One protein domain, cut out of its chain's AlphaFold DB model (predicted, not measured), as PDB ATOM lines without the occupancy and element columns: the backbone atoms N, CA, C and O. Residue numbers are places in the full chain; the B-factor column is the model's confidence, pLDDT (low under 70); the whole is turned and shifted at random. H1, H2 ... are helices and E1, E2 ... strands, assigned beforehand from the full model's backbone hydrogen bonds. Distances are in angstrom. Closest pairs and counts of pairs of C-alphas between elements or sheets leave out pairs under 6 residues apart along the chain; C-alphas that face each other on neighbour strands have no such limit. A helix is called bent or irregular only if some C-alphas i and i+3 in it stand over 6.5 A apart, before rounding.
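This is residues 23 to 39 and 55 to 212 of the 851 residues of an uncharacterized protein of Rhabditophanes sp. KR3021 (UniProt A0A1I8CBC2). Two antiparallel sheets stand face to face as a sandwich, only partly overlapping and with their strands crossed; the larger one, E6 E4 E3 E7 E8, contains the long hairpin of E7 and E8, whose turn at residues 185 and 186 lies at one end of the longest axis. Beyond the E6 edge of this sheet lies the helix H2, with residues 134 to 148 folding back from it to E6, while the short helices H1 and H3 only graze the larger sheet. The printed part has 175 residues, with three named helices and nine named strands in the order E1 E2 H1 E3 E4 E5 H2 E6 H3 E7 E8 E9; the second sheet has the order E5 E2 E1 E9, and the class is mixed, helices and strands. The whole is compact, with a radius of gyration of the C-alphas of 17.3 A, and elongated, spanning 59 by 38 by 29 A.

The printed part begins at Ile 23, and E1 takes residues 29 to 36, 21.2 A long, from C-alpha 29 at (195.039, 323.510, 270.267). After the cut come E2, residues 58 to 64, 20.1 A, and H1, residues 68 to 75. E3 is residues 80 to 91, 36.7 A; E4 is residues 98 to 103 and E5 residues 108 to 112. H2, residues 119 to 133, is 21.5 A long and irregular, with C-alphas 120 and 123 7.9 A apart. E6, residues 149 to 151, and H3, residues 156 to 160, are short. E7, residues 170 to 184, is 45.0 A long and ends at C-alpha 184 at (208.378, 343.620, 289.752). E8, residues 187 to 201, is 46.6 A long, and E9, residues 208 to 211, ends at C-alpha 211 at (188.904, 316.026, 265.921).

In the sandwich, two sheets face to face, the facing parts are 10.8 A centre to centre, and the strands of one sheet stand at 39 degrees to those of the other. Across it, the closest C-alphas of E4 and E5 are those of Ile 100 and Phe 111, 7.2 A apart. In the larger sheet, E7 and E8 form a hairpin at 168 degrees, with N 172 and O 199 2.8 A apart, within hydrogen-bond range. E3 and E7 are antiparallel at 171 degrees, with N 173 and O 88 at 2.7 A. E3 and E4 form a hairpin, with N 102 and O 85 at 2.7 A. The edge strand E6 is the neighbour of E4 at 130 degrees, with N 150 and O 101 at 2.8 A. In the other sheet, N 59 and O 35 of E2 and E1 are 2.8 A apart, N 109 and O 62 of E5 and E2 2.8 A, and N 34 and O 209 of E1 and E9 2.9 A. H1 grazes the larger sheet with residues 71 to 75, and H3 with residues 157 to 160. H2 is on neither sheet; it is close to H3 but not clearly touching, the closest C-alphas being those of Leu 132 and Ala 156, 5.9 A apart. In H1 and H3 every O i to N i+4 pair is within hydrogen-bond range, in H2 9 of 11.

The two C-alphas farthest apart, those of Ala 55 and Asn 185, are 60.1 A apart. Residues 40 to 54 are not printed, and C-alphas 39 and 55 are 11.6 A apart across this cut, which lies in the link from E1 to E2. Of the links that are printed whole, the one from H2 to E6 is long, with 15 residues. The mean pLDDT of the printed part is 83.4; residues 23, 38 to 39, 55 to 56, 113 to 114, 137 to 138 and 206 to 207 are under 70.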
ATOM      1  N   ILE A  23     202.347 332.540 285.972       68.31
ATOM      2  CA  ILE A  23     202.906 332.176 284.679       68.31
ATOM      3  C   ILE A  23     201.721 332.111 283.715       68.31
ATOM      4  O   ILE A  23     200.721 331.442 283.996       68.31
ATOM      5  N   ILE A  24     201.794 332.872 282.626       81.25
ATOM      6  CA  ILE A  24     200.823 332.790 281.537       81.25
ATOM      7  C   ILE A  24     200.939 331.380 280.948       81.25
ATOM      8  O   ILE A  24     202.022 330.988 280.524       81.25
ATOM      9  N   SER A  25     199.846 330.612 280.946       84.06
ATOM     10  CA  SER A  25     199.828 329.262 280.370       84.06
ATOM     11  C   SER A  25     200.063 329.301 278.855       84.06
ATOM     12  O   SER A  25     199.699 330.299 278.215       84.06
ATOM     13  N   PRO A  26     200.637 328.238 278.258       85.69
ATOM     14  CA  PRO A  26     200.810 328.168 276.813       85.69
ATOM     15  C   PRO A  26     199.459 328.118 276.091       85.69
ATOM     16  O   PRO A  26     198.435 327.745 276.674       85.69
ATOM     17  N   GLU A  27     199.454 328.511 274.819       91.56
ATOM     18  CA  GLU A  27     198.303 328.316 273.940       91.56
ATOM     19  C   GLU A  27     198.318 326.888 273.392       91.56
ATOM     20  O   GLU A  27     199.327 326.423 272.864       91.56
ATOM     21  N   ILE A  28     197.202 326.187 273.577       89.81
ATOM     22  CA  ILE A  28     197.053 324.758 273.298       89.81
ATOM     23  C   ILE A  28     195.907 324.592 272.292       89.81
ATOM     24  O   ILE A  28     194.837 325.181 272.500       89.81
ATOM     25  N   PRO A  29     196.098 323.812 271.215       89.62
ATOM     26  CA  PRO A  29     195.039 323.510 270.267       89.62
ATOM     27  C   PRO A  29     194.011 322.546 270.872       89.62
ATOM     28  O   PRO A  29     194.345 321.630 271.619       89.62
ATOM     29  N   VAL A  30     192.744 322.790 270.562       89.19
ATOM     30  CA  VAL A  30     191.573 322.062 271.070       89.19
ATOM     31  C   VAL A  30     190.943 321.204 269.970       89.19
ATOM     32  O   VAL A  30     190.508 320.094 270.253       89.19
ATOM     33  N   ASP A  31     190.906 321.704 268.730       89.94
ATOM     34  CA  ASP A  31     190.282 321.035 267.578       89.94
ATOM     35  C   ASP A  31     191.072 321.328 266.294       89.94
ATOM     36  O   ASP A  31     191.441 322.482 266.051       89.94
ATOM     37  N   PHE A  32     191.305 320.303 265.470       90.94
ATOM     38  CA  PHE A  32     191.832 320.435 264.110       90.94
ATOM     39  C   PHE A  32     190.765 320.001 263.101       90.94
ATOM     40  O   PHE A  32     190.237 318.889 263.190       90.94
ATOM     41  N   ARG A  33     190.452 320.874 262.135       89.00
ATOM     42  CA  ARG A  33     189.358 320.698 261.175       89.00
ATOM     43  C   ARG A  33     189.821 320.834 259.734       89.00
ATOM     44  O   ARG A  33     190.526 321.780 259.389       89.00
ATOM     45  N   ILE A  34     189.312 319.945 258.884       87.56
ATOM     46  CA  ILE A  34     189.465 319.986 257.429       87.56
ATOM     47  C   ILE A  34     188.087 319.951 256.777       87.56
ATOM     48  O   ILE A  34     187.207 319.196 257.194       87.56
ATOM     49  N   LYS A  35     187.890 320.775 255.750       85.19
ATOM     50  CA  LYS A  35     186.660 320.813 254.952       85.19
ATOM     51  C   LYS A  35     186.968 321.102 253.491       85.19
ATOM     52  O   LYS A  35     187.980 321.728 253.187       85.19
ATOM     53  N   ILE A  36     186.064 320.718 252.602       80.75
ATOM     54  CA  ILE A  36     186.136 321.137 251.199       80.75
ATOM     55  C   ILE A  36     185.766 322.623 251.117       80.75
ATOM     56  O   ILE A  36     184.804 323.070 251.746       80.75
ATOM     57  N   CYS A  37     186.542 323.395 250.358       72.94
ATOM     58  CA  CYS A  37     186.300 324.817 250.155       72.94
ATOM     59  C   CYS A  37     186.168 325.152 248.676       72.94
ATOM     60  O   CYS A  37     187.100 324.946 247.904       72.94
ATOM     61  N   SER A  38     185.033 325.746 248.305       61.56
ATOM     62  CA  SER A  38     184.881 326.453 247.038       61.56
ATOM     63  C   SER A  38     185.212 327.932 247.237       61.56
ATOM     64  O   SER A  38     184.866 328.543 248.249       61.56
ATOM     65  N   HIS A  39     185.901 328.530 246.270       50.72
ATOM     66  CA  HIS A  39     186.314 329.931 246.318       50.72
ATOM     67  C   HIS A  39     185.146 330.874 245.952       50.72
ATOM     68  O   HIS A  39     185.242 331.656 245.007       50.72
ATOM     69  N   ALA A  55     190.376 321.275 240.323       60.91
ATOM     70  CA  ALA A  55     190.792 320.371 241.392       60.91
ATOM     71  C   ALA A  55     190.189 320.783 242.753       60.91
ATOM     72  O   ALA A  55     190.213 321.956 243.131       60.91
ATOM     73  N   VAL A  56     189.653 319.806 243.494       65.62
ATOM     74  CA  VAL A  56     189.054 320.005 244.823       65.62
ATOM     75  C   VAL A  56     190.099 320.572 245.787       65.62
ATOM     76  O   VAL A  56     191.151 319.967 245.975       65.62
ATOM     77  N   LYS A  57     189.797 321.709 246.429       77.19
ATOM     78  CA  LYS A  57     190.664 322.334 247.442       77.19
ATOM     79  C   LYS A  57     190.160 322.079 248.861       77.19
ATOM     80  O   LYS A  57     188.954 322.125 249.124       77.19
ATOM     81  N   PHE A  58     191.089 321.889 249.797       84.19
ATOM     82  CA  PHE A  58     190.784 321.611 251.203       84.19
ATOM     83  C   PHE A  58     191.168 322.781 252.100       84.19
ATOM     84  O   PHE A  58     192.331 323.163 252.156       84.19
ATOM     85  N   CYS A  59     190.213 323.315 252.863       85.38
ATOM     86  CA  CYS A  59     190.532 324.252 253.927       85.38
ATOM     87  C   CYS A  59     190.878 323.561 255.235       85.38
ATOM     88  O   CYS A  59     190.102 322.730 255.707       85.38
ATOM     89  N   ALA A  60     191.947 324.025 255.876       89.25
ATOM     90  CA  ALA A  60     192.363 323.584 257.201       89.25
ATOM     91  C   ALA A  60     192.262 324.714 258.241       89.25
ATOM     92  O   ALA A  60     192.659 325.856 257.972       89.25
ATOM     93  N   SER A  61     191.747 324.393 259.434       91.00
ATOM     94  CA  SER A  61     191.764 325.295 260.588       91.00
ATOM     95  C   SER A  61     192.091 324.595 261.909       91.00
ATOM     96  O   SER A  61     191.739 323.436 262.123       91.00
ATOM     97  N   ILE A  62     192.781 325.308 262.806       92.50
ATOM     98  CA  ILE A  62     193.089 324.867 264.177       92.50
ATOM     99  C   ILE A  62     192.445 325.837 265.162       92.50
ATOM    100  O   ILE A  62     192.734 327.034 265.131       92.50
ATOM    101  N   SER A  63     191.608 325.317 266.057       92.38
ATOM    102  CA  SER A  63     191.029 326.081 267.165       92.38
ATOM    103  C   SER A  63     191.849 325.910 268.443       92.38
ATOM    104  O   SER A  63     192.304 324.806 268.728       92.38
ATOM    105  N   THR A  64     192.017 326.966 269.241       92.81
ATOM    106  CA  THR A  64     192.850 326.976 270.455       92.81
ATOM    107  C   THR A  64     192.074 327.365 271.713       92.81
ATOM    108  O   THR A  64     190.953 327.876 271.671       92.81
ATOM    109  N   ASN A  65     192.685 327.122 272.876       90.81
ATOM    110  CA  ASN A  65     192.141 327.481 274.187       90.81
ATOM    111  C   ASN A  65     192.268 328.980 274.534       90.81
ATOM    112  O   ASN A  65     191.789 329.396 275.594       90.81
ATOM    113  N   LYS A  66     192.917 329.791 273.685       90.69
ATOM    114  CA  LYS A  66     193.104 331.231 273.894       90.69
ATOM    115  C   LYS A  66     192.393 332.042 272.823       90.69
ATOM    116  O   LYS A  66     192.333 331.686 271.658       90.69
ATOM    117  N   ASN A  67     191.859 333.185 273.231       90.69
ATOM    118  CA  ASN A  67     191.138 334.101 272.352       90.69
ATOM    119  C   ASN A  67     191.543 335.553 272.620       90.69
ATOM    120  O   ASN A  67     192.298 335.846 273.551       90.69
ATOM    121  N   LYS A  68     190.985 336.485 271.845       87.94
ATOM    122  CA  LYS A  68     191.282 337.917 271.978       87.94
ATOM    123  C   LYS A  68     191.033 338.466 273.389       87.94
ATOM    124  O   LYS A  68     191.874 339.177 273.924       87.94
ATOM    125  N   ARG A  69     189.964 338.026 274.064       88.00
ATOM    126  CA  ARG A  69     189.681 338.390 275.467       88.00
ATOM    127  C   ARG A  69     190.764 337.899 276.433       88.00
ATOM    128  O   ARG A  69     191.060 338.560 277.428       88.00
ATOM    129  N   SER A  70     191.348 336.736 276.156       87.75
ATOM    130  CA  SER A  70     192.475 336.192 276.921       87.75
ATOM    131  C   SER A  70     193.731 337.037 276.717       87.75
ATOM    132  O   SER A  70     194.439 337.303 277.683       87.75
ATOM    133  N   LEU A  71     193.952 337.538 275.495       88.62
ATOM    134  CA  LEU A  71     195.074 338.422 275.181       88.62
ATOM    135  C   LEU A  71     194.948 339.749 275.925       88.62
ATOM    136  O   LEU A  71     195.917 340.201 276.522       88.62
ATOM    137  N   ASP A  72     193.757 340.344 275.942       88.31
ATOM    138  CA  ASP A  72     193.511 341.606 276.647       88.31
ATOM    139  C   ASP A  72     193.719 341.450 278.162       88.31
ATOM    140  O   ASP A  72     194.331 342.298 278.812       88.31
ATOM    141  N   LYS A  73     193.284 340.317 278.728       87.19
ATOM    142  CA  LYS A  73     193.492 339.973 280.143       87.19
ATOM    143  C   LYS A  73     194.965 339.739 280.492       87.19
ATOM    144  O   LYS A  73     195.365 340.021 281.624       87.19
ATOM    145  N   ASP A  74     195.741 339.181 279.569       87.94
ATOM    146  CA  ASP A  74     197.169 338.922 279.760       87.94
ATOM    147  C   ASP A  74     197.982 340.217 279.573       87.94
ATOM    148  O   ASP A  74     198.811 340.527 280.427       87.94
ATOM    149  N   LYS A  75     197.632 341.056 278.584       88.19
ATOM    150  CA  LYS A  75     198.185 342.410 278.386       88.19
ATOM    151  C   LYS A  75     198.032 343.302 279.615       88.19
ATOM    152  O   LYS A  75     198.967 344.002 279.972       88.19
ATOM    153  N   GLN A  76     196.889 343.245 280.302       86.56
ATOM    154  CA  GLN A  76     196.664 344.014 281.537       86.56
ATOM    155  C   GLN A  76     197.627 343.651 282.684       86.56
ATOM    156  O   GLN A  76     197.705 344.383 283.668       86.56
ATOM    157  N   LYS A  77     198.334 342.519 282.596       81.19
ATOM    158  CA  LYS A  77     199.217 342.005 283.655       81.19
ATOM    159  C   LYS A  77     200.700 342.054 283.295       81.19
ATOM    160  O   LYS A  77     201.526 341.721 284.142       81.19
ATOM    161  N   THR A  78     201.036 342.419 282.064       85.94
ATOM    162  CA  THR A  78     202.399 342.375 281.519       85.94
ATOM    163  C   THR A  78     202.774 343.730 280.945       85.94
ATOM    164  O   THR A  78     201.935 344.387 280.337       85.94
ATOM    165  N   THR A  79     204.036 344.131 281.072       85.25
ATOM    166  CA  THR A  79     204.534 345.348 280.405       85.25
ATOM    167  C   THR A  79     204.742 345.126 278.913       85.25
ATOM    168  O   THR A  79     204.548 346.039 278.117       85.25
ATOM    169  N   PHE A  80     205.092 343.897 278.535       87.62
ATOM    170  CA  PHE A  80     205.257 343.465 277.156       87.62
ATOM    171  C   PHE A  80     204.747 342.033 277.010       87.62
ATOM    172  O   PHE A  80     204.972 341.202 277.892       87.62
ATOM    173  N   ILE A  81     204.062 341.743 275.907       90.00
ATOM    174  CA  ILE A  81     203.628 340.390 275.562       90.00
ATOM    175  C   ILE A  81     203.668 340.204 274.049       90.00
ATOM    176  O   ILE A  81     203.091 340.984 273.292       90.00
ATOM    177  N   GLU A  82     204.324 339.132 273.632       90.31
ATOM    178  CA  GLU A  82     204.513 338.732 272.247       90.31
ATOM    179  C   GLU A  82     204.132 337.248 272.110       90.31
ATOM    180  O   GLU A  82     204.943 336.352 272.368       90.31
ATOM    181  N   PRO A  83     202.859 336.967 271.783       92.38
ATOM    182  CA  PRO A  83     202.399 335.630 271.461       92.38
ATOM    183  C   PRO A  83     202.575 335.351 269.967       92.38
ATOM    184  O   PRO A  83     202.026 336.064 269.123       92.38
ATOM    185  N   ILE A  84     203.313 334.290 269.666       92.44
ATOM    186  CA  ILE A  84     203.610 333.806 268.323       92.44
ATOM    187  C   ILE A  84     203.086 332.377 268.204       92.44
ATOM    188  O   ILE A  84     203.379 331.521 269.041       92.44
ATOM    189  N   VAL A  85     202.327 332.117 267.146       93.94
ATOM    190  CA  VAL A  85     201.892 330.775 266.758       93.94
ATOM    191  C   VAL A  85     202.469 330.474 265.387       93.94
ATOM    192  O   VAL A  85     202.266 331.229 264.444       93.94
ATOM    193  N   LYS A  86     203.193 329.369 265.273       93.19
ATOM    194  CA  LYS A  86     203.780 328.878 264.033       93.19
ATOM    195  C   LYS A  86     203.087 327.575 263.652       93.19
ATOM    196  O   LYS A  86     203.071 326.634 264.447       93.19
ATOM    197  N   ILE A  87     202.513 327.531 262.455       93.19
ATOM    198  CA  ILE A  87     201.885 326.339 261.888       93.19
ATOM    199  C   ILE A  87     202.747 325.898 260.716       93.19
ATOM    200  O   ILE A  87     202.926 326.647 259.756       93.19
ATOM    201  N   VAL A  88     203.301 324.694 260.821       91.06
ATOM    202  CA  VAL A  88     204.134 324.096 259.777       91.06
ATOM    203  C   VAL A  88     203.445 322.852 259.275       91.06
ATOM    204  O   VAL A  88     203.069 322.012 260.086       91.06
ATOM    205  N   PHE A  89     203.297 322.701 257.967       89.00
ATOM    206  CA  PHE A  89     202.756 321.475 257.411       89.00
ATOM    207  C   PHE A  89     203.457 321.038 256.141       89.00
ATOM    208  O   PHE A  89     203.916 321.854 255.343       89.00
ATOM    209  N   ASN A  90     203.570 319.728 255.980       87.38
ATOM    210  CA  ASN A  90     204.276 319.112 254.872       87.38
ATOM    211  C   ASN A  90     203.650 317.766 254.532       87.38
ATOM    212  O   ASN A  90     203.169 317.051 255.415       87.38
ATOM    213  N   ALA A  91     203.678 317.423 253.247       86.44
ATOM    214  CA  ALA A  91     203.393 316.062 252.833       86.44
ATOM    215  C   ALA A  91     204.486 315.138 253.389       86.44
ATOM    216  O   ALA A  91     205.671 315.494 253.433       86.44
ATOM    217  N   ILE A  92     204.086 313.957 253.850       80.88
ATOM    218  CA  ILE A  92     205.023 312.943 254.327       80.88
ATOM    219  C   ILE A  92     205.926 312.555 253.146       80.88
ATOM    220  O   ILE A  92     205.417 312.234 252.075       80.88
ATOM    221  N   ASN A  93     207.251 312.594 253.343       72.75
ATOM    222  CA  ASN A  93     208.288 312.364 252.319       72.75
ATOM    223  C   ASN A  93     208.521 313.511 251.301       72.75
ATOM    224  O   ASN A  93     209.234 313.319 250.319       72.75
ATOM    225  N   ALA A  94     207.958 314.706 251.515       78.56
ATOM    226  CA  ALA A  94     208.266 315.880 250.692       78.56
ATOM    227  C   ALA A  94     209.478 316.669 251.222       78.56
ATOM    228  O   ALA A  94     209.652 316.828 252.429       78.56
ATOM    229  N   GLU A  95     210.283 317.213 250.303       78.31
ATOM    230  CA  GLU A  95     211.460 318.045 250.609       78.31
ATOM    231  C   GLU A  95     211.077 319.439 251.146       78.31
ATOM    232  O   GLU A  95     211.788 320.026 251.963       78.31
ATOM    233  N   TYR A  96     209.923 319.964 250.723       83.94
ATOM    234  CA  TYR A  96     209.451 321.300 251.081       83.94
ATOM    235  C   TYR A  96     208.292 321.254 252.085       83.94
ATOM    236  O   TYR A  96     207.431 320.377 252.041       83.94
ATOM    237  N   SER A  97     208.254 322.248 252.975       88.50
ATOM    238  CA  SER A  97     207.191 322.447 253.965       88.50
ATOM    239  C   SER A  97     206.612 323.855 253.863       88.50
ATOM    240  O   SER A  97     207.319 324.805 253.517       88.50
ATOM    241  N   CYS A  98     205.326 323.987 254.173       89.38
ATOM    242  CA  CYS A  98     204.647 325.265 254.302       89.38
ATOM    243  C   CYS A  98     204.755 325.760 255.747       89.38
ATOM    244  O   CYS A  98     204.339 325.068 256.674       89.38
ATOM    245  N   ASP A  99     205.310 326.956 255.940       90.62
ATOM    246  CA  ASP A  99     205.504 327.594 257.246       90.62
ATOM    247  C   ASP A  99     204.739 328.922 257.294       90.62
ATOM    248  O   ASP A  99     205.055 329.850 256.543       90.62
ATOM    249  N   ILE A 100     203.743 329.013 258.181       91.38
ATOM    250  CA  ILE A 100     202.962 330.231 258.404       91.38
ATOM    251  C   ILE A 100     203.047 330.641 259.872       91.38
ATOM    252  O   ILE A 100     202.756 329.860 260.784       91.38
ATOM    253  N   GLN A 101     203.414 331.901 260.100       91.88
ATOM    254  CA  GLN A 101     203.546 332.473 261.436       91.88
ATOM    255  C   GLN A 101     202.476 333.528 261.688       91.88
ATOM    256  O   GLN A 101     202.301 334.458 260.900       91.88
ATOM    257  N   TYR A 102     201.822 333.414 262.837       92.25
ATOM    258  CA  TYR A 102     200.775 334.291 263.321       92.25
ATOM    259  C   TYR A 102     201.192 334.981 264.619       92.25
ATOM    260  O   TYR A 102     201.933 334.424 265.430       92.25
ATOM    261  N   THR A 103     200.652 336.173 264.846       90.25
ATOM    262  CA  THR A 103     200.834 336.959 266.069       90.25
ATOM    263  C   THR A 103     199.488 337.253 266.717       90.25
ATOM    264  O   THR A 103     198.499 337.527 266.036       90.25
ATOM    265  N   GLY A 104     199.427 337.217 268.048       88.12
ATOM    266  CA  GLY A 104     198.170 337.401 268.788       88.12
ATOM    267  C   GLY A 104     197.364 336.110 268.979       88.12
ATOM    268  O   GLY A 104     197.653 335.081 268.373       88.12
ATOM    269  N   TYR A 105     196.332 336.182 269.830       91.31
ATOM    270  CA  TYR A 105     195.400 335.076 270.091       91.31
ATOM    271  C   TYR A 105     194.160 335.208 269.207       91.31
ATOM    272  O   TYR A 105     193.363 336.134 269.394       91.31
ATOM    273  N   HIS A 106     193.986 334.268 268.277       85.94
ATOM    274  CA  HIS A 106     192.919 334.321 267.266       85.94
ATOM    275  C   HIS A 106     191.786 333.332 267.494       85.94
ATOM    276  O   HIS A 106     190.779 333.435 266.802       85.94
ATOM    277  N   GLN A 107     191.905 332.435 268.481       87.88
ATOM    278  CA  GLN A 107     190.975 331.333 268.764       87.88
ATOM    279  C   GLN A 107     190.846 330.300 267.637       87.88
ATOM    280  O   GLN A 107     190.745 329.122 267.943       87.88
ATOM    281  N   GLU A 108     190.865 330.711 266.369       90.44
ATOM    282  CA  GLU A 108     190.895 329.860 265.181       90.44
ATOM    283  C   GLU A 108     191.947 330.393 264.187       90.44
ATOM    284  O   GLU A 108     191.907 331.556 263.778       90.44
ATOM    285  N   TYR A 109     192.880 329.533 263.776       91.06
ATOM    286  CA  TYR A 109     193.908 329.815 262.770       91.06
ATOM    287  C   TYR A 109     193.585 329.062 261.475       91.06
ATOM    288  O   TYR A 109     193.401 327.848 261.520       91.06
ATOM    289  N   ARG A 110     193.525 329.755 260.327       88.81
ATOM    290  CA  ARG A 110     193.224 329.180 258.998       88.81
ATOM    291  C   ARG A 110     194.445 329.320 258.085       88.81
ATOM    292  O   ARG A 110     194.979 330.420 257.982       88.81
ATOM    293  N   PHE A 111     194.912 328.237 257.462       85.06
ATOM    294  CA  PHE A 111     196.258 328.213 256.849       85.06
ATOM    295  C   PHE A 111     196.380 327.498 255.496       85.06
ATOM    296  O   PHE A 111     197.462 327.475 254.922       85.06
ATOM    297  N   SER A 112     195.298 326.949 254.949       76.12
ATOM    298  CA  SER A 112     195.278 326.381 253.594       76.12
ATOM    299  C   SER A 112     193.849 326.404 253.054       76.12
ATOM    300  O   SER A 112     192.928 326.303 253.867       76.12
ATOM    301  N   PRO A 113     193.622 326.609 251.745       65.75
ATOM    302  CA  PRO A 113     194.283 327.622 250.915       65.75
ATOM    303  C   PRO A 113     193.794 329.050 251.248       65.75
ATOM    304  O   PRO A 113     194.290 330.030 250.698       65.75
ATOM    305  N   ASP A 114     192.788 329.188 252.121       64.62
ATOM    306  CA  ASP A 114     192.041 330.432 252.325       64.62
ATOM    307  C   ASP A 114     192.719 331.371 253.335       64.62
ATOM    308  O   ASP A 114     192.191 331.691 254.404       64.62
ATOM    309  N   LEU A 115     193.896 331.874 252.951       75.31
ATOM    310  CA  LEU A 115     194.447 333.096 253.546       75.31
ATOM    311  C   LEU A 115     193.539 334.311 253.274       75.31
ATOM    312  O   LEU A 115     193.700 335.340 253.929       75.31
ATOM    313  N   GLY A 116     192.562 334.182 252.363       70.94
ATOM    314  CA  GLY A 116     191.503 335.140 252.030       70.94
ATOM    315  C   GLY A 116     190.629 335.560 253.214       70.94
ATOM    316  O   GLY A 116     190.118 336.683 253.244       70.94
ATOM    317  N   PHE A 117     190.529 334.707 254.237       77.88
ATOM    318  CA  PHE A 117     189.865 335.019 255.504       77.88
ATOM    319  C   PHE A 117     190.454 336.256 256.205       77.88
ATOM    320  O   PHE A 117     189.730 337.014 256.856       77.88
ATOM    321  N   TYR A 118     191.759 336.502 256.054       82.75
ATOM    322  CA  TYR A 118     192.448 337.623 256.690       82.75
ATOM    323  C   TYR A 118     192.330 338.895 255.848       82.75
ATOM    324  O   TYR A 118     193.287 339.336 255.204       82.75
ATOM    325  N   THR A 119     191.140 339.498 255.856       80.31
ATOM    326  CA  THR A 119     190.803 340.696 255.063       80.31
ATOM    327  C   THR A 119     191.758 341.871 255.299       80.31
ATOM    328  O   THR A 119     192.049 342.620 254.368       80.31
ATOM    329  N   SER A 120     192.312 341.999 256.511       80.00
ATOM    330  CA  SER A 120     193.218 343.086 256.902       80.00
ATOM    331  C   SER A 120     194.596 343.054 256.226       80.00
ATOM    332  O   SER A 120     195.241 344.102 256.164       80.00
ATOM    333  N   CYS A 121     195.043 341.910 255.692       81.88
ATOM    334  CA  CYS A 121     196.312 341.798 254.958       81.88
ATOM    335  C   CYS A 121     196.220 341.253 253.535       81.88
ATOM    336  O   CYS A 121     197.257 340.983 252.934       81.88
ATOM    337  N   GLN A 122     195.026 341.171 252.947       82.38
ATOM    338  CA  GLN A 122     194.863 340.676 251.572       82.38
ATOM    339  C   GLN A 122     195.755 341.389 250.558       82.38
ATOM    340  O   GLN A 122     196.369 340.743 249.717       82.38
ATOM    341  N   HIS A 123     195.876 342.712 250.673       81.19
ATOM    342  CA  HIS A 123     196.719 343.496 249.778       81.19
ATOM    343  C   HIS A 123     198.204 343.111 249.892       81.19
ATOM    344  O   HIS A 123     198.861 342.887 248.880       81.19
ATOM    345  N   SER A 124     198.730 342.984 251.116       82.56
ATOM    346  CA  SER A 124     200.122 342.576 251.360       82.56
ATOM    347  C   SER A 124     200.388 341.135 250.923       82.56
ATOM    348  O   SER A 124     201.426 340.860 250.330       82.56
ATOM    349  N   ILE A 125     199.442 340.224 251.172       83.88
ATOM    350  CA  ILE A 125     199.532 338.816 250.763       83.88
ATOM    351  C   ILE A 125     199.566 338.711 249.232       83.88
ATOM    352  O   ILE A 125     200.448 338.052 248.690       83.88
ATOM    353  N   ALA A 126     198.673 339.415 248.530       82.19
ATOM    354  CA  ALA A 126     198.620 339.404 247.068       82.19
ATOM    355  C   ALA A 126     199.907 339.951 246.425       82.19
ATOM    356  O   ALA A 126     200.445 339.336 245.505       82.19
ATOM    357  N   GLN A 127     200.439 341.068 246.937       81.94
ATOM    358  CA  GLN A 127     201.709 341.632 246.460       81.94
ATOM    359  C   GLN A 127     202.885 340.674 246.681       81.94
ATOM    360  O   GLN A 127     203.721 340.505 245.793       81.94
ATOM    361  N   TYR A 128     202.930 340.025 247.847       84.25
ATOM    362  CA  TYR A 128     203.980 339.074 248.181       84.25
ATOM    363  C   TYR A 128     203.965 337.851 247.264       84.25
ATOM    364  O   TYR A 128     204.989 337.528 246.666       84.25
ATOM    365  N   ILE A 129     202.795 337.235 247.077       82.00
ATOM    366  CA  ILE A 129     202.627 336.081 246.184       82.00
ATOM    367  C   ILE A 129     203.026 336.448 244.749       82.00
ATOM    368  O   ILE A 129     203.758 335.692 244.120       82.00
ATOM    369  N   SER A 130     202.623 337.625 244.252       82.62
ATOM    370  CA  SER A 130     203.034 338.103 242.921       82.62
ATOM    371  C   SER A 130     204.558 338.192 242.799       82.62
ATOM    372  O   SER A 130     205.132 337.695 241.835       82.62
ATOM    373  N   SER A 131     205.234 338.759 243.805       82.12
ATOM    374  CA  SER A 131     206.699 338.863 243.799       82.12
ATOM    375  C   SER A 131     207.409 337.508 243.905       82.12
ATOM    376  O   SER A 131     208.471 337.325 243.311       82.12
ATOM    377  N   LEU A 132     206.800 336.552 244.613       83.38
ATOM    378  CA  LEU A 132     207.314 335.196 244.782       83.38
ATOM    379  C   LEU A 132     207.249 334.404 243.469       83.38
ATOM    380  O   LEU A 132     208.194 333.698 243.124       83.38
ATOM    381  N   VAL A 133     206.154 334.561 242.714       79.19
ATOM    382  CA  VAL A 133     205.979 333.965 241.379       79.19
ATOM    383  C   VAL A 133     206.953 334.575 240.365       79.19
ATOM    384  O   VAL A 133     207.477 333.864 239.515       79.19
ATOM    385  N   GLU A 134     207.265 335.867 240.494       83.50
ATOM    386  CA  GLU A 134     208.285 336.555 239.687       83.50
ATOM    387  C   GLU A 134     209.735 336.169 240.057       83.50
ATOM    388  O   GLU A 134     210.679 336.701 239.470       83.50
ATOM    389  N   GLY A 135     209.940 335.273 241.032       73.94
ATOM    390  CA  GLY A 135     211.266 334.811 241.457       73.94
ATOM    391  C   GLY A 135     212.080 335.856 242.228       73.94
ATOM    392  O   GLY A 135     213.298 335.725 242.354       73.94
ATOM    393  N   LYS A 136     211.434 336.910 242.743       74.38
ATOM    394  CA  LYS A 136     212.091 337.939 243.559       74.38
ATOM    395  C   LYS A 136     212.140 337.480 245.018       74.38
ATOM    396  O   LYS A 136     211.105 337.216 245.620       74.38
ATOM    397  N   ASN A 137     213.335 337.469 245.614       66.25
ATOM    398  CA  ASN A 137     213.520 337.225 247.050       66.25
ATOM    399  C   ASN A 137     213.107 338.458 247.866       66.25
ATOM    400  O   ASN A 137     213.944 339.232 248.330       66.25
ATOM    401  N   THR A 138     211.803 338.668 248.012       69.00
ATOM    402  CA  THR A 138     211.246 339.703 248.882       69.00
ATOM    403  C   THR A 138     210.963 339.109 250.263       69.00
ATOM    404  O   THR A 138     210.598 337.940 250.403       69.00
ATOM    405  N   LEU A 139     211.164 339.895 251.319       75.94
ATOM    406  CA  LEU A 139     210.684 339.542 252.655       75.94
ATOM    407  C   LEU A 139     209.215 339.959 252.759       75.94
ATOM    408  O   LEU A 139     208.852 341.047 252.309       75.94
ATOM    409  N   PHE A 140     208.374 339.102 253.339       80.56
ATOM    410  CA  PHE A 140     206.979 339.446 253.604       80.56
ATOM    411  C   PHE A 140     206.925 340.574 254.640       80.56
ATOM    412  O   PHE A 140     207.137 340.335 255.827       80.56
ATOM    413  N   ASP A 141     206.683 341.799 254.176       72.81
ATOM    414  CA  ASP A 141     206.571 342.985 255.021       72.81
ATOM    415  C   ASP A 141     205.109 343.429 255.142       72.81
ATOM    416  O   ASP A 141     204.375 343.600 254.161       72.81
ATOM    417  N   VAL A 142     204.678 343.615 256.384       73.75
ATOM    418  CA  VAL A 142     203.287 343.849 256.744       73.75
ATOM    419  C   VAL A 142     203.140 345.287 257.208       73.75
ATOM    420  O   VAL A 142     203.337 345.618 258.373       73.75
ATOM    421  N   LYS A 143     202.718 346.156 256.287       72.00
ATOM    422  CA  LYS A 143     202.483 347.580 256.585       72.00
ATOM    423  C   LYS A 143     201.283 347.820 257.512       72.00
ATOM    424  O   LYS A 143     201.199 348.873 258.135       72.00
ATOM    425  N   ASN A 144     200.338 346.877 257.590       75.06
ATOM    426  CA  ASN A 144     199.138 347.006 258.420       75.06
ATOM    427  C   ASN A 144     199.313 346.298 259.782       75.06
ATOM    428  O   ASN A 144     199.299 345.066 259.814       75.06
ATOM    429  N   PRO A 145     199.349 347.024 260.916       71.56
ATOM    430  CA  PRO A 145     199.506 346.428 262.248       71.56
ATOM    431  C   PRO A 145     198.316 345.558 262.698       71.56
ATOM    432  O   PRO A 145     198.403 344.874 263.714       71.56
ATOM    433  N   SER A 146     197.196 345.575 261.964       77.69
ATOM    434  CA  SER A 146     196.020 344.727 262.225       77.69
ATOM    435  C   SER A 146     196.058 343.379 261.493       77.69
ATOM    436  O   SER A 146     195.092 342.614 261.569       77.69
ATOM    437  N   CYS A 147     197.121 343.082 260.743       83.62
ATOM    438  CA  CYS A 147     197.293 341.770 260.132       83.62
ATOM    439  C   CYS A 147     197.886 340.776 261.138       83.62
ATOM    440  O   CYS A 147     198.917 341.063 261.744       83.62
ATOM    441  N   PRO A 148     197.277 339.593 261.297       86.62
ATOM    442  CA  PRO A 148     197.791 338.592 262.217       86.62
ATOM    443  C   PRO A 148     198.943 337.761 261.655       86.62
ATOM    444  O   PRO A 148     199.662 337.158 262.441       86.62
ATOM    445  N   ILE A 149     199.126 337.704 260.335       89.06
ATOM    446  CA  ILE A 149     200.188 336.923 259.689       89.06
ATOM    447  C   ILE A 149     201.476 337.745 259.688       89.06
ATOM    448  O   ILE A 149     201.481 338.877 259.216       89.06
ATOM    449  N   GLN A 150     202.562 337.166 260.191       86.81
ATOM    450  CA  GLN A 150     203.883 337.794 260.272       86.81
ATOM    451  C   GLN A 150     204.882 337.189 259.282       86.81
ATOM    452  O   GLN A 150     205.808 337.870 258.854       86.81
ATOM    453  N   LYS A 151     204.709 335.914 258.916       88.06
ATOM    454  CA  LYS A 151     205.605 335.213 257.993       88.06
ATOM    455  C   LYS A 151     204.817 334.274 257.092       88.06
ATOM    456  O   LYS A 151     203.927 333.566 257.566       88.06
ATOM    457  N   LEU A 152     205.195 334.274 255.820       88.50
ATOM    458  CA  LEU A 152     204.752 333.339 254.795       88.50
ATOM    459  C   LEU A 152     205.959 332.557 254.240       88.50
ATOM    460  O   LEU A 152     207.106 332.958 254.483       88.50
ATOM    461  N   PRO A 153     205.719 331.451 253.513       87.62
ATOM    462  CA  PRO A 153     206.761 330.690 252.824       87.62
ATOM    463  C   PRO A 153     207.643 331.567 251.931       87.62
ATOM    464  O   PRO A 153     207.136 332.430 251.219       87.62
ATOM    465  N   GLN A 154     208.957 331.331 251.957       84.56
ATOM    466  CA  GLN A 154     209.946 332.212 251.319       84.56
ATOM    467  C   GLN A 154     210.256 331.845 249.869       84.56
ATOM    468  O   GLN A 154     210.825 332.663 249.152       84.56
ATOM    469  N   THR A 155     209.906 330.632 249.436       84.94
ATOM    470  CA  THR A 155     210.118 330.165 248.062       84.94
ATOM    471  C   THR A 155     208.802 329.735 247.424       84.94
ATOM    472  O   THR A 155     207.872 329.303 248.111       84.94
ATOM    473  N   ALA A 156     208.723 329.817 246.093       82.06
ATOM    474  CA  ALA A 156     207.551 329.368 245.346       82.06
ATOM    475  C   ALA A 156     207.242 327.879 245.603       82.06
ATOM    476  O   ALA A 156     206.077 327.517 245.740       82.06
ATOM    477  N   GLN A 157     208.271 327.037 245.765       84.56
ATOM    478  CA  GLN A 157     208.121 325.614 246.088       84.56
ATOM    479  C   GLN A 157     207.517 325.395 247.485       84.56
ATOM    480  O   GLN A 157     206.625 324.565 247.647       84.56
ATOM    481  N   GLN A 158     207.945 326.166 248.493       84.25
ATOM    482  CA  GLN A 158     207.352 326.100 249.836       84.25
ATOM    483  C   GLN A 158     205.910 326.626 249.852       84.25
ATOM    484  O   GLN A 158     205.081 326.115 250.599       84.25
ATOM    485  N   TYR A 159     205.596 327.628 249.025       84.56
ATOM    486  CA  TYR A 159     204.232 328.141 248.886       84.56
ATOM    487  C   TYR A 159     203.305 327.139 248.182       84.56
ATOM    488  O   TYR A 159     202.167 326.955 248.599       84.56
ATOM    489  N   GLN A 160     203.794 326.433 247.161       83.06
ATOM    490  CA  GLN A 160     203.056 325.336 246.521       83.06
ATOM    491  C   GLN A 160     202.814 324.165 247.483       83.06
ATOM    492  O   GLN A 160     201.739 323.570 247.456       83.06
ATOM    493  N   ALA A 161     203.753 323.891 248.395       84.56
ATOM    494  CA  ALA A 161     203.575 322.899 249.458       84.56
ATOM    495  C   ALA A 161     202.457 323.261 250.463       84.56
ATOM    496  O   ALA A 161     202.086 322.421 251.283       84.56
ATOM    497  N   CYS A 162     201.910 324.485 250.408       84.44
ATOM    498  CA  CYS A 162     200.765 324.892 251.220       84.44
ATOM    499  C   CYS A 162     199.418 324.359 250.708       84.44
ATOM    500  O   CYS A 162     198.415 324.449 251.427       84.44
ATOM    501  N   ASP A 163     199.364 323.843 249.477       83.88
ATOM    502  CA  ASP A 163     198.150 323.237 248.940       83.88
ATOM    503  C   ASP A 163     198.014 321.791 249.436       83.88
ATOM    504  O   ASP A 163     198.972 321.008 249.450       83.88
ATOM    505  N   LEU A 164     196.812 321.443 249.890       86.81
ATOM    506  CA  LEU A 164     196.513 320.114 250.410       86.81
ATOM    507  C   LEU A 164     195.985 319.249 249.270       86.81
ATOM    508  O   LEU A 164     194.908 319.499 248.737       86.81
ATOM    509  N   LEU A 165     196.740 318.217 248.907       84.50
ATOM    510  CA  LEU A 165     196.377 317.275 247.857       84.50
ATOM    511  C   LEU A 165     195.517 316.139 248.419       84.50
ATOM    512  O   LEU A 165     195.724 315.660 249.537       84.50
ATOM    513  N   GLN A 166     194.554 315.687 247.620       84.81
ATOM    514  CA  GLN A 166     193.689 314.564 247.966       84.81
ATOM    515  C   GLN A 166     194.498 313.259 248.080       84.81
ATOM    516  O   GLN A 166     195.380 313.008 247.266       84.81
ATOM    517  N   HIS A 167     194.165 312.414 249.061       82.06
ATOM    518  CA  HIS A 167     194.796 311.115 249.343       82.06
ATOM    519  C   HIS A 167     196.290 311.142 249.706       82.06
ATOM    520  O   HIS A 167     196.881 310.083 249.904       82.06
ATOM    521  N   THR A 168     196.891 312.316 249.877       85.81
ATOM    522  CA  THR A 168     198.281 312.441 250.328       85.81
ATOM    523  C   THR A 168     198.329 312.583 251.847       85.81
ATOM    524  O   THR A 168     197.532 313.311 252.438       85.81
ATOM    525  N   TRP A 169     199.261 311.892 252.502       86.56
ATOM    526  CA  TRP A 169     199.475 312.039 253.940       86.56
ATOM    527  C   TRP A 169     200.228 313.331 254.252       86.56
ATOM    528  O   TRP A 169     201.259 313.615 253.645       86.56
ATOM    529  N   TYR A 170     199.743 314.080 255.238       87.75
ATOM    530  CA  TYR A 170     200.355 315.312 255.727       87.75
ATOM    531  C   TYR A 170     200.595 315.248 257.235       87.75
ATOM    532  O   TYR A 170     199.791 314.690 257.987       87.75
ATOM    533  N   GLN A 171     201.676 315.890 257.674       88.44
ATOM    534  CA  GLN A 171     201.920 316.239 259.069       88.44
ATOM    535  C   GLN A 171     201.730 317.749 259.237       88.44
ATOM    536  O   GLN A 171     202.377 318.529 258.545       88.44
ATOM    537  N   VAL A 172     200.864 318.171 260.160       90.00
ATOM    538  CA  VAL A 172     200.721 319.571 260.596       90.00
ATOM    539  C   VAL A 172     201.256 319.698 262.016       90.00
ATOM    540  O   VAL A 172     200.713 319.108 262.939       90.00
ATOM    541  N   SER A 173     202.288 320.508 262.209       89.50
ATOM    542  CA  SER A 173     202.862 320.860 263.504       89.50
ATOM    543  C   SER A 173     202.367 322.232 263.961       89.50
ATOM    544  O   SER A 173     202.519 323.226 263.251       89.50
ATOM    545  N   PHE A 174     201.822 322.296 265.173       91.94
ATOM    546  CA  PHE A 174     201.436 323.534 265.843       91.94
ATOM    547  C   PHE A 174     202.477 323.877 266.909       91.94
ATOM    548  O   PHE A 174     202.699 323.091 267.829       91.94
ATOM    549  N   HIS A 175     203.092 325.054 266.812       92.25
ATOM    550  CA  HIS A 175     204.050 325.572 267.787       92.25
ATOM    551  C   HIS A 175     203.569 326.915 268.343       92.25
ATOM    552  O   HIS A 175     203.447 327.891 267.609       92.25
ATOM    553  N   SER A 176     203.326 326.982 269.649       92.88
ATOM    554  CA  SER A 176     203.023 328.216 270.372       92.88
ATOM    555  C   SER A 176     204.236 328.663 271.177       92.88
ATOM    556  O   SER A 176     204.823 327.871 271.916       92.88
ATOM    557  N   GLN A 177     204.569 329.947 271.077       91.81
ATOM    558  CA  GLN A 177     205.561 330.622 271.903       91.81
ATOM    559  C   GLN A 177     204.984 331.950 272.399       91.81
ATOM    560  O   GLN A 177     204.678 332.842 271.617       91.81
ATOM    561  N   ILE A 178     204.875 332.116 273.715       90.81
ATOM    562  CA  ILE A 178     204.436 333.369 274.338       90.81
ATOM    563  C   ILE A 178     205.603 333.934 275.134       90.81
ATOM    564  O   ILE A 178     205.965 333.380 276.173       90.81
ATOM    565  N   ARG A 179     206.178 335.041 274.664       90.19
ATOM    566  CA  ARG A 179     207.192 335.810 275.397       90.19
ATOM    567  C   ARG A 179     206.511 336.952 276.125       90.19
ATOM    568  O   ARG A 179     205.663 337.628 275.553       90.19
ATOM    569  N   PHE A 180     206.843 337.163 277.391       91.38
ATOM    570  CA  PHE A 180     206.250 338.249 278.161       91.38
ATOM    571  C   PHE A 180     207.204 338.798 279.210       91.38
ATOM    572  O   PHE A 180     208.050 338.086 279.751       91.38
ATOM    573  N   GLU A 181     207.036 340.081 279.505       88.62
ATOM    574  CA  GLU A 181     207.797 340.787 280.523       88.62
ATOM    575  C   GLU A 181     206.879 341.235 281.653       88.62
ATOM    576  O   GLU A 181     205.753 341.702 281.443       88.62
ATOM    577  N   THR A 182     207.376 341.086 282.874       84.50
ATOM    578  CA  THR A 182     206.699 341.570 284.073       84.50
ATOM    579  C   THR A 182     207.607 342.540 284.808       84.50
ATOM    580  O   THR A 182     208.812 342.314 284.925       84.50
ATOM    581  N   PHE A 183     207.033 343.635 285.299       80.12
ATOM    582  CA  PHE A 183     207.755 344.617 286.098       80.12
ATOM    583  C   PHE A 183     207.470 344.368 287.577       80.12
ATOM    584  O   PHE A 183     206.345 344.556 288.045       80.12
ATOM    585  N   LYS A 184     208.483 343.910 288.317       74.00
ATOM    586  CA  LYS A 184     208.378 343.620 289.752       74.00
ATOM    587  C   LYS A 184     209.662 344.052 290.451       74.00
ATOM    588  O   LYS A 184     210.746 343.917 289.903       74.00
ATOM    589  N   ASN A 185     209.552 344.609 291.657       74.81
ATOM    590  CA  ASN A 185     210.701 345.077 292.451       74.81
ATOM    591  C   ASN A 185     211.633 346.061 291.708       74.81
ATOM    592  O   ASN A 185     212.843 346.031 291.907       74.81
ATOM    593  N   ARG A 186     211.076 346.941 290.860       73.31
ATOM    594  CA  ARG A 186     211.826 347.882 289.999       73.31
ATOM    595  C   ARG A 186     212.734 347.218 288.945       73.31
ATOM    596  O   ARG A 186     213.574 347.899 288.366       73.31
ATOM    597  N   LEU A 187     212.552 345.925 288.669       73.75
ATOM    598  CA  LEU A 187     213.288 345.166 287.659       73.75
ATOM    599  C   LEU A 187     212.321 344.536 286.645       73.75
ATOM    600  O   LEU A 187     211.201 344.140 286.982       73.75
ATOM    601  N   TYR A 188     212.762 344.451 285.390       79.88
ATOM    602  CA  TYR A 188     212.045 343.746 284.328       79.88
ATOM    603  C   TYR A 188     212.452 342.270 284.332       79.88
ATOM    604  O   TYR A 188     213.632 341.945 284.213       79.88
ATOM    605  N   HIS A 189     211.475 341.373 284.443       77.31
ATOM    606  CA  HIS A 189     211.676 339.929 284.364       77.31
ATOM    607  C   HIS A 189     211.097 339.387 283.055       77.31
ATOM    608  O   HIS A 189     209.907 339.566 282.784       77.31
ATOM    609  N   LYS A 190     211.939 338.714 282.262       85.81
ATOM    610  CA  LYS A 190     211.568 338.070 280.993       85.81
ATOM    611  C   LYS A 190     211.150 336.623 281.236       85.81
ATOM    612  O   LYS A 190     211.869 335.870 281.890       85.81
ATOM    613  N   HIS A 191     210.015 336.228 280.674       83.88
ATOM    614  CA  HIS A 191     209.470 334.878 280.772       83.88
ATOM    615  C   HIS A 191     209.020 334.369 279.397       83.88
ATOM    616  O   HIS A 191     208.671 335.151 278.512       83.88
ATOM    617  N   SER A 192     208.998 333.045 279.228       84.50
ATOM    618  CA  SER A 192     208.501 332.390 278.016       84.50
ATOM    619  C   SER A 192     207.690 331.142 278.344       84.50
ATOM    620  O   SER A 192     208.089 330.360 279.205       84.50
ATOM    621  N   SER A 193     206.595 330.934 277.619       85.62
ATOM    622  CA  SER A 193     205.769 329.729 277.694       85.62
ATOM    623  C   SER A 193     205.604 329.135 276.300       85.62
ATOM    624  O   SER A 193     205.105 329.823 275.409       85.62
ATOM    625  N   ASN A 194     205.993 327.870 276.125       88.19
ATOM    626  CA  ASN A 194     206.042 327.212 274.819       88.19
ATOM    627  C   ASN A 194     205.201 325.925 274.815       88.19
ATOM    628  O   ASN A 194     205.115 325.250 275.842       88.19
ATOM    629  N   TYR A 195     204.609 325.574 273.673       86.88
ATOM    630  CA  TYR A 195     203.881 324.315 273.477       86.88
ATOM    631  C   TYR A 195     203.965 323.842 272.026       86.88
ATOM    632  O   TYR A 195     203.913 324.656 271.107       86.88
ATOM    633  N   THR A 196     204.079 322.530 271.821       83.25
ATOM    634  CA  THR A 196     204.156 321.905 270.494       83.25
ATOM    635  C   THR A 196     203.305 320.649 270.425       83.25
ATOM    636  O   THR A 196     203.379 319.824 271.330       83.25
ATOM    637  N   THR A 197     202.562 320.471 269.338       83.56
ATOM    638  CA  THR A 197     201.867 319.214 268.995       83.56
ATOM    639  C   THR A 197     201.885 319.011 267.478       83.56
ATOM    640  O   THR A 197     202.195 319.944 266.731       83.56
ATOM    641  N   SER A 198     201.610 317.796 267.013       83.25
ATOM    642  CA  SER A 198     201.538 317.446 265.597       83.25
ATOM    643  C   SER A 198     200.300 316.605 265.302       83.25
ATOM    644  O   SER A 198     199.931 315.735 266.078       83.25
ATOM    645  N   TYR A 199     199.684 316.848 264.152       84.50
ATOM    646  CA  TYR A 199     198.538 316.114 263.633       84.50
ATOM    647  C   TYR A 199     198.948 315.416 262.346       84.50
ATOM    648  O   TYR A 199     199.554 316.039 261.475       84.50
ATOM    649  N   ILE A 200     198.585 314.145 262.211       85.12
ATOM    650  CA  ILE A 200     198.757 313.388 260.973       85.12
ATOM    651  C   ILE A 200     197.378 313.167 260.364       85.12
ATOM    652  O   ILE A 200     196.452 312.734 261.050       85.12
ATOM    653  N   PHE A 201     197.227 313.484 259.083       87.31
ATOM    654  CA  PHE A 201     195.951 313.350 258.390       87.31
ATOM    655  C   PHE A 201     196.140 313.116 256.896       87.31
ATOM    656  O   PHE A 201     197.185 313.411 256.318       87.31
ATOM    657  N   LYS A 202     195.070 312.628 256.278       86.38
ATOM    658  CA  LYS A 202     194.950 312.404 254.843       86.38
ATOM    659  C   LYS A 202     193.660 313.075 254.363       86.38
ATOM    660  O   LYS A 202     192.589 312.695 254.847       86.38
ATOM    661  N   PRO A 203     193.727 314.105 253.501       83.94
ATOM    662  CA  PRO A 203     192.539 314.715 252.916       83.94
ATOM    663  C   PRO A 203     191.774 313.703 252.057       83.94
ATOM    664  O   PRO A 203     192.359 313.030 251.211       83.94
ATOM    665  N   ASP A 204     190.464 313.617 252.268       78.00
ATOM    666  CA  ASP A 204     189.549 312.725 251.550       78.00
ATOM    667  C   ASP A 204     188.254 313.491 251.217       78.00
ATOM    668  O   ASP A 204     187.995 314.539 251.811       78.00
ATOM    669  N   LEU A 205     187.423 312.994 250.295       70.75
ATOM    670  CA  LEU A 205     186.217 313.655 249.757       70.75
ATOM    671  C   LEU A 205     185.076 313.854 250.775       70.75
ATOM    672  O   LEU A 205     183.956 314.211 250.407       70.75
ATOM    673  N   MET A 206     185.335 313.658 252.067       62.81
ATOM    674  CA  MET A 206     184.381 313.957 253.128       62.81
ATOM    675  C   MET A 206     184.244 315.473 253.341       62.81
ATOM    676  O   MET A 206     185.223 316.194 253.513       62.81
ATOM    677  N   VAL A 207     182.995 315.953 253.380       61.66
ATOM    678  CA  VAL A 207     182.653 317.390 253.384       61.66
ATOM    679  C   VAL A 207     183.272 318.152 254.562       61.66
ATOM    680  O   VAL A 207     183.704 319.296 254.404       61.66
ATOM    681  N   THR A 208     183.318 317.560 255.757       75.12
ATOM    682  CA  THR A 208     183.952 318.159 256.943       75.12
ATOM    683  C   THR A 208     184.372 317.068 257.924       75.12
ATOM    684  O   THR A 208     183.560 316.220 258.286       75.12
ATOM    685  N   LYS A 209     185.619 317.123 258.396       81.81
ATOM    686  CA  LYS A 209     186.160 316.259 259.452       81.81
ATOM    687  C   LYS A 209     186.855 317.124 260.500       81.81
ATOM    688  O   LYS A 209     187.613 318.028 260.155       81.81
ATOM    689  N   SER A 210     186.577 316.869 261.771       84.94
ATOM    690  CA  SER A 210     187.167 317.566 262.916       84.94
ATOM    691  C   SER A 210     187.528 316.559 263.995       84.94
ATOM    692  O   SER A 210     186.881 315.514 264.085       84.94
ATOM    693  N   GLY A 211     188.523 316.877 264.810       80.75
ATOM    694  CA  GLY A 211     188.904 316.026 265.921       80.75
ATOM    695  C   GLY A 211     190.188 316.456 266.613       80.75
ATOM    696  O   GLY A 211     190.938 317.316 266.138       80.75
ATOM    697  N   ASN A 212     190.442 315.827 267.756       78.44
ATOM    698  CA  ASN A 212     191.685 315.975 268.509       78.44
ATOM    699  C   ASN A 212     192.811 315.084 267.938       78.44
ATOM    700  O   ASN A 212     192.594 314.279 267.034       78.44
TER     701      ASN A 212